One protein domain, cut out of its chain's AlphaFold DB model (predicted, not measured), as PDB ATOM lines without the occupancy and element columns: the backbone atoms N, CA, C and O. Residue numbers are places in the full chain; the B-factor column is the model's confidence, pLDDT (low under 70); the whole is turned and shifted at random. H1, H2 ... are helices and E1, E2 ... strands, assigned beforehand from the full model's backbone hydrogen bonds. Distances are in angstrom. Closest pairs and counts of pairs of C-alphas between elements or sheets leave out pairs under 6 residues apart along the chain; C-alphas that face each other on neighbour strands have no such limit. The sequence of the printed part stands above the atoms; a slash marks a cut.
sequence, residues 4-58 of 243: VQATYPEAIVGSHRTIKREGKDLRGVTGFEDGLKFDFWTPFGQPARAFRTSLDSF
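Overview. This is residues 4 to 58 of the 243 residues of an uncharacterized protein of Oceanicaulis sp (UniProt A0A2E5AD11). The model is an open, sprawling piece of chain: a slender two-stranded hairpin, E1 and E2, makes one end of the longest axis, and the short helix H2 with the tail after it makes the other, joined by a long looping stretch with no named element, residues 31 to 46. A second short helix, H1, is set apart from H2 and E2, and no core is formed between these parts. The 55 printed residues hold two named helices and two named strands, in the order H1, E1, E2, H2 along the chain, and the two strands make one antiparallel sheet in the order E1, E2. The class is mixed, helices and strands, with under half of the printed residues in named elements. The whole is only just extended, close to loose, with a radius of gyration of the C-alphas of 15.3 A, and its elongated outline spans 45 by 29 by 23 A.

Along the chain. The printed part begins with H1, residues 4 to 7, and C-alpha 4 is at (135.581, 92.822, 78.982). H1 is 5.1 A from first to last C-alpha. Residues 8 to 14 lead to E1, residues 15 to 21, which is 19.1 A long from the C-alpha of Ser 15 to that of Arg 21. After Glu 22 and Gly 23 comes E2, residues 24 to 30, 18.6 A long, with C-alpha 24 at (112.266, 108.115, 70.532). Residues 31 to 46 then form no named element. H2, residues 47 to 51, is 6.1 A from first to last C-alpha and ends with C-alpha 51 at (141.727, 111.561, 84.982). Residues 55 to 57 are a shorter helical run without a name, and the printed part ends at Phe 58.

Arrangement. The sheet is the hairpin of E1 and E2, antiparallel neighbours with 153 degrees between their N-to-C directions. C-alphas that face each other include those of Ser 15 and Thr 30, 5.3 A apart, His 16 and Val 29, 4.2 A apart, and Arg 21 and Lys 24, 5.4 A apart. Across this pair N 17 and O 28 are within hydrogen-bond range at 2.8 A. N 26 and O 19 are also within hydrogen-bond range at 2.8 A. H1 is apart from E2 and from H2, and E1 and H2 are apart as well. In H2 every O i to N i+4 pair is within hydrogen-bond range, while H1, with four residues, is too short for such a pair and has 1 pair of O i and N i+3, which is within range.

Size, cuts and confidence. The two C-alphas farthest apart are those of Glu 22 and Asp 56, at 45.8 A, while the first and last printed C-alphas, of Val 4 and Phe 58, are 19.1 A apart. The printed part has no cut. The link from E1 to E2 is tight, with 2 residues, and that from H1 to E1 is short, with 7 residues. The link from E2 to H2 is long, with 16 residues, whose C-alphas lie 5 to 16 A from the mean of all C-alphas. Residues 6 to 11, 20 to 25, 33 to 47 and 49 to 56 stand free; of the last of these, 49 to 51 belong to H2. The mean pLDDT of the printed part is 86.6, and the model's confidence is low, under 70, at residues 33 to 35, which lie in the long link.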
ATOM      1  N   VAL A   4     135.674  91.784  77.943       91.62
ATOM      2  CA  VAL A   4     135.581  92.822  78.982       91.62
ATOM      3  C   VAL A   4     135.634  92.187  80.371       91.62
ATOM      4  O   VAL A   4     136.369  92.679  81.222       91.62
ATOM      5  N   GLN A   5     134.932  91.067  80.579       90.94
ATOM      6  CA  GLN A   5     134.981  90.335  81.845       90.94
ATOM      7  C   GLN A   5     136.364  89.711  82.089       90.94
ATOM      8  O   GLN A   5     136.856  89.757  83.209       90.94
ATOM      9  N   ALA A   6     137.021  89.186  81.046       90.25
ATOM     10  CA  ALA A   6     138.403  88.703  81.126       90.25
ATOM     11  C   ALA A   6     139.379  89.802  81.563       90.25
ATOM     12  O   ALA A   6     140.278  89.565  82.363       90.25
ATOM     13  N   THR A   7     139.185  91.010  81.033       94.12
ATOM     14  CA  THR A   7     140.039  92.165  81.319       94.12
ATOM     15  C   THR A   7     139.816  92.700  82.732       94.12
ATOM     16  O   THR A   7     140.771  93.092  83.397       94.12
ATOM     17  N   TYR A   8     138.562  92.721  83.193       93.06
ATOM     18  CA  TYR A   8     138.168  93.271  84.488       93.06
ATOM     19  C   TYR A   8     137.353  92.234  85.280       93.06
ATOM     20  O   TYR A   8     136.129  92.355  85.346       93.06
ATOM     21  N   PRO A   9     137.999  91.222  85.894       91.88
ATOM     22  CA  PRO A   9     137.304  90.107  86.548       91.88
ATOM     23  C   PRO A   9     136.355  90.534  87.672       91.88
ATOM     24  O   PRO A   9     135.295  89.939  87.833       91.88
ATOM     25  N   GLU A  10     136.708  91.603  88.387       91.75
ATOM     26  CA  GLU A  10     135.916  92.168  89.487       91.75
ATOM     27  C   GLU A  10     134.773  93.082  89.008       91.75
ATOM     28  O   GLU A  10     133.946  93.525  89.804       91.75
ATOM     29  N   ALA A  11     134.723  93.423  87.714       89.44
ATOM     30  CA  ALA A  11     133.663  94.264  87.178       89.44
ATOM     31  C   ALA A  11     132.398  93.442  86.919       89.44
ATOM     32  O   ALA A  11     132.453  92.347  86.365       89.44
ATOM     33  N   ILE A  12     131.236  94.015  87.236       85.50
ATOM     34  CA  ILE A  12     129.948  93.475  86.794       85.50
ATOM     35  C   ILE A  12     129.654  94.061  85.412       85.50
ATOM     36  O   ILE A  12     129.310  95.238  85.279       85.50
ATOM     37  N   VAL A  13     129.816  93.246  84.373       83.94
ATOM     38  CA  VAL A  13     129.593  93.658  82.984       83.94
ATOM     39  C   VAL A  13     128.197  93.231  82.540       83.94
ATOM     40  O   VAL A  13     127.888  92.044  82.481       83.94
ATOM     41  N   GLY A  14     127.360  94.200  82.177       82.06
ATOM     42  CA  GLY A  14     126.039  93.952  81.602       82.06
ATOM     43  C   GLY A  14     125.882  94.578  80.222       82.06
ATOM     44  O   GLY A  14     126.724  95.343  79.745       82.06
ATOM     45  N   SER A  15     124.780  94.244  79.561       82.00
ATOM     46  CA  SER A  15     124.451  94.753  78.232       82.00
ATOM     47  C   SER A  15     123.481  95.927  78.323       82.00
ATOM     48  O   SER A  15     122.872  96.189  79.354       82.00
ATOM     49  N   HIS A  16     123.331  96.669  77.230       85.75
ATOM     50  CA  HIS A  16     122.255  97.643  77.102       85.75
ATOM     51  C   HIS A  16     121.369  97.256  75.928       85.75
ATOM     52  O   HIS A  16     121.843  96.721  74.925       85.75
ATOM     53  N   ARG A  17     120.086  97.592  76.019       85.44
ATOM     54  CA  ARG A  17     119.136  97.448  74.924       85.44
ATOM     55  C   ARG A  17     118.617  98.819  74.536       85.44
ATOM     56  O   ARG A  17     118.184  99.593  75.384       85.44
ATOM     57  N   THR A  18     118.667  99.115  73.241       89.38
ATOM     58  CA  THR A  18     118.011 100.300  72.682       89.38
ATOM     59  C   THR A  18     116.725  99.851  71.998       89.38
ATOM     60  O   THR A  18     116.764  98.970  71.143       89.38
ATOM     61  N   ILE A  19     115.592 100.425  72.392       91.38
ATOM     62  CA  ILE A  19     114.278 100.199  71.783       91.38
ATOM     63  C   ILE A  19     113.730 101.526  71.264       91.38
ATOM     64  O   ILE A  19     114.004 102.577  71.837       91.38
ATOM     65  N   LYS A  20     112.928 101.482  70.201       93.06
ATOM     66  CA  LYS A  20     112.239 102.667  69.690       93.06
ATOM     67  C   LYS A  20     110.810 102.685  70.220       93.06
ATOM     68  O   LYS A  20     110.058 101.748  69.966       93.06
ATOM     69  N   ARG A  21     110.428 103.734  70.946       90.94
ATOM     70  CA  ARG A  21     109.069 103.923  71.477       90.94
ATOM     71  C   ARG A  21     108.617 105.344  71.176       90.94
ATOM     72  O   ARG A  21     109.342 106.285  71.478       90.94
ATOM     73  N   GLU A  22     107.456 105.492  70.537       92.69
ATOM     74  CA  GLU A  22     106.895 106.804  70.156       92.69
ATOM     75  C   GLU A  22     107.897 107.685  69.379       92.69
ATOM     76  O   GLU A  22     108.041 108.881  69.614       92.69
ATOM     77  N   GLY A  23     108.664 107.065  68.478       91.62
ATOM     78  CA  GLY A  23     109.676 107.754  67.671       91.62
ATOM     79  C   GLY A  23     110.970 108.121  68.409       91.62
ATOM     80  O   GLY A  23     111.897 108.600  67.761       91.62
ATOM     81  N   LYS A  24     111.072 107.858  69.717       90.38
ATOM     82  CA  LYS A  24     112.266 108.115  70.532       90.38
ATOM     83  C   LYS A  24     113.059 106.835  70.766       90.38
ATOM     84  O   LYS A  24     112.483 105.777  71.022       90.38
ATOM     85  N   ASP A  25     114.382 106.953  70.728       91.75
ATOM     86  CA  ASP A  25     115.275 105.880  71.151       91.75
ATOM     87  C   ASP A  25     115.360 105.881  72.682       91.75
ATOM     88  O   ASP A  25     115.812 106.847  73.297       91.75
ATOM     89  N   LEU A  26     114.916 104.790  73.301       88.31
ATOM     90  CA  LEU A  26     115.051 104.530  74.728       88.31
ATOM     91  C   LEU A  26     116.140 103.486  74.932       88.31
ATOM     92  O   LEU A  26     116.082 102.399  74.355       88.31
ATOM     93  N   ARG A  27     117.130 103.803  75.766       86.81
ATOM     94  CA  ARG A  27     118.221 102.894  76.112       86.81
ATOM     95  C   ARG A  27     118.107 102.487  77.574       86.81
ATOM     96  O   ARG A  27     118.227 103.336  78.448       86.81
ATOM     97  N   GLY A  28     117.899 101.199  77.814       82.75
ATOM     98  CA  GLY A  28     117.931 100.593  79.143       82.75
ATOM     99  C   GLY A  28     119.163  99.712  79.298       82.75
ATOM    100  O   GLY A  28     119.657  99.159  78.313       82.75
ATOM    101  N   VAL A  29     119.662  99.588  80.521       79.75
ATOM    102  CA  VAL A  29     120.685  98.595  80.855       79.75
ATOM    103  C   VAL A  29     119.969  97.305  81.259       79.75
ATOM    104  O   VAL A  29     118.918  97.352  81.889       79.75
ATOM    105  N   THR A  30     120.487  96.162  80.831       77.12
ATOM    106  CA  THR A  30     119.896  94.834  81.024       77.12
ATOM    107  C   THR A  30     120.892  93.916  81.725       77.12
ATOM    108  O   THR A  30     122.100  94.100  81.590       77.12
ATOM    109  N   GLY A  31     120.397  92.909  82.449       70.94
ATOM    110  CA  GLY A  31     121.252  91.996  83.229       70.94
ATOM    111  C   GLY A  31     121.682  92.559  84.587       70.94
ATOM    112  O   GLY A  31     122.593  92.045  85.219       70.94
ATOM    113  N   PHE A  32     121.017  93.622  85.016       74.88
ATOM    114  CA  PHE A  32     121.213  94.306  86.276       74.88
ATOM    115  C   PHE A  32     119.848  94.301  86.966       74.88
ATOM    116  O   PHE A  32     119.007  95.148  86.672       74.88
ATOM    117  N   GLU A  33     119.580  93.258  87.751       67.19
ATOM    118  CA  GLU A  33     118.333  93.123  88.512       67.19
ATOM    119  C   GLU A  33     118.215  94.243  89.563       67.19
ATOM    120  O   GLU A  33     119.208  94.893  89.912       67.19
ATOM    121  N   ASP A  34     116.997  94.490  90.056       63.91
ATOM    122  CA  ASP A  34     116.750  95.476  91.109       63.91
ATOM    123  C   ASP A  34     117.663  95.193  92.316       63.91
ATOM    124  O   ASP A  34     117.586  94.129  92.929       63.91
ATOM    125  N   GLY A  35     118.549  96.137  92.660       67.25
ATOM    126  CA  GLY A  35     119.446  95.983  93.814       67.25
ATOM    127  C   GLY A  35     120.908  96.386  93.626       67.25
ATOM    128  O   GLY A  35     121.680  96.243  94.576       67.25
ATOM    129  N   LEU A  36     121.318  96.918  92.469       72.25
ATOM    130  CA  LEU A  36     122.653  97.519  92.353       72.25
ATOM    131  C   LEU A  36     122.811  98.680  93.324       72.25
ATOM    132  O   LEU A  36     122.200  99.736  93.172       72.25
ATOM    133  N   LYS A  37     123.685  98.475  94.304       77.06
ATOM    134  CA  LYS A  37     124.174  99.527  95.180       77.06
ATOM    135  C   LYS A  37     125.456 100.074  94.576       77.06
ATOM    136  O   LYS A  37     126.414  99.336  94.376       77.06
ATOM    137  N   PHE A  38     125.455 101.361  94.280       83.81
ATOM    138  CA  PHE A  38     126.632 102.102  93.855       83.81
ATOM    139  C   PHE A  38     126.642 103.432  94.602       83.81
ATOM    140  O   PHE A  38     125.593 104.052  94.774       83.81
ATOM    141  N   ASP A  39     127.819 103.879  95.030       90.38
ATOM    142  CA  ASP A  39     127.967 105.191  95.667       90.38
ATOM    143  C   ASP A  39     127.814 106.320  94.638       90.38
ATOM    144  O   ASP A  39     127.292 107.394  94.936       90.38
ATOM    145  N   PHE A  40     128.241 106.059  93.396       88.56
ATOM    146  CA  PHE A  40     128.226 107.020  92.299       88.56
ATOM    147  C   PHE A  40     127.910 106.350  90.963       88.56
ATOM    148  O   PHE A  40     128.263 105.198  90.718       88.56
ATOM    149  N   TRP A  41     127.306 107.117  90.059       86.31
ATOM    150  CA  TRP A  41     127.100 106.734  88.667       86.31
ATOM    151  C   TRP A  41     127.566 107.853  87.738       86.31
ATOM    152  O   TRP A  41     127.401 109.036  88.039       86.31
ATOM    153  N   THR A  42     128.146 107.486  86.593       88.50
ATOM    154  CA  THR A  42     128.612 108.455  85.599       88.50
ATOM    155  C   THR A  42     128.572 107.887  84.176       88.50
ATOM    156  O   THR A  42     128.850 106.703  83.975       88.50
ATOM    157  N   PRO A  43     128.261 108.703  83.151       87.25
ATOM    158  CA  PRO A  43     128.450 108.313  81.759       87.25
ATOM    159  C   PRO A  43     129.919 107.989  81.451       87.25
ATOM    160  O   PRO A  43     130.816 108.730  81.849       87.25
ATOM    161  N   PHE A  44     130.157 106.948  80.646       83.88
ATOM    162  CA  PHE A  44     131.488 106.383  80.353       83.88
ATOM    163  C   PHE A  44     132.588 107.410  80.013       83.88
ATOM    164  O   PHE A  44     133.737 107.243  80.407       83.88
ATOM    165  N   GLY A  45     132.259 108.488  79.292       84.50
ATOM    166  CA  GLY A  45     133.242 109.494  78.871       84.50
ATOM    167  C   GLY A  45     133.578 110.574  79.908       84.50
ATOM    168  O   GLY A  45     134.585 111.260  79.754       84.50
ATOM    169  N   GLN A  46     132.762 110.761  80.950       90.38
ATOM    170  CA  GLN A  46     132.952 111.854  81.917       90.38
ATOM    171  C   GLN A  46     134.220 111.704  82.775       90.38
ATOM    172  O   GLN A  46     134.920 112.708  82.936       90.38
ATOM    173  N   PRO A  47     134.591 110.500  83.269       91.69
ATOM    174  CA  PRO A  47     135.814 110.324  84.053       91.69
ATOM    175  C   PRO A  47     137.082 110.801  83.338       91.69
ATOM    176  O   PRO A  47     137.991 111.323  83.978       91.69
ATOM    177  N   ALA A  48     137.138 110.703  82.004       89.69
ATOM    178  CA  ALA A  48     138.309 111.134  81.240       89.69
ATOM    179  C   ALA A  48     138.659 112.614  81.474       89.69
ATOM    180  O   ALA A  48     139.833 112.964  81.472       89.69
ATOM    181  N   ARG A  49     137.677 113.481  81.752       88.69
ATOM    182  CA  ARG A  49     137.929 114.906  82.035       88.69
ATOM    183  C   ARG A  49     138.689 115.135  83.341       88.69
ATOM    184  O   ARG A  49     139.435 116.102  83.430       88.69
ATOM    185  N   ALA A  50     138.486 114.272  84.333       90.81
ATOM    186  CA  ALA A  50     139.159 114.354  85.626       90.81
ATOM    187  C   ALA A  50     140.499 113.603  85.625       90.81
ATOM    188  O   ALA A  50     141.456 114.060  86.241       90.81
ATOM    189  N   PHE A  51     140.577 112.471  84.915       91.69
ATOM    190  CA  PHE A  51     141.727 111.561  84.982       91.69
ATOM    191  C   PHE A  51     142.689 111.640  83.788       91.69
ATOM    192  O   PHE A  51     143.785 111.095  83.866       91.69
ATOM    193  N   ARG A  52     142.321 112.288  82.675       92.31
ATOM    194  CA  ARG A  52     143.170 112.445  81.476       92.31
ATOM    195  C   ARG A  52     143.459 113.924  81.201       92.31
ATOM    196  O   ARG A  52     143.135 114.449  80.140       92.31
ATOM    197  N   THR A  53     144.037 114.604  82.186       92.81
ATOM    198  CA  THR A  53     144.329 116.050  82.139       92.81
ATOM    199  C   THR A  53     145.622 116.395  81.394       92.81
ATOM    200  O   THR A  53     145.840 117.555  81.059       92.81
ATOM    201  N   SER A  54     146.465 115.403  81.095       93.44
ATOM    202  CA  SER A  54     147.690 115.544  80.297       93.44
ATOM    203  C   SER A  54     147.938 114.297  79.436       93.44
ATOM    204  O   SER A  54     147.330 113.251  79.671       93.44
ATOM    205  N   LEU A  55     148.852 114.379  78.460       92.19
ATOM    206  CA  LEU A  55     149.240 113.219  77.640       92.19
ATOM    207  C   LEU A  55     149.908 112.106  78.464       92.19
ATOM    208  O   LEU A  55     149.748 110.932  78.137       92.19
ATOM    209  N   ASP A  56     150.599 112.452  79.551       92.69
ATOM    210  CA  ASP A  56     151.231 111.474  80.445       92.69
ATOM    211  C   ASP A  56     150.219 110.737  81.323       92.69
ATOM    212  O   ASP A  56     150.503 109.654  81.829       92.69
ATOM    213  N   SER A  57     149.013 111.293  81.466       93.69
ATOM    214  CA  SER A  57     147.931 110.670  82.219       93.69
ATOM    215  C   SER A  57     147.331 109.461  81.504       93.69
ATOM    216  O   SER A  57     146.463 108.822  82.087       93.69
ATOM    217  N   PHE A  58     147.715 109.155  80.259       92.56
ATOM    218  CA  PHE A  58     147.201 108.018  79.491       92.56
ATOM    219  C   PHE A  58     147.906 106.700  79.833       92.56
ATOM    220  O   PHE A  58     149.066 106.675  80.239       92.56
TER     221      PHE A  58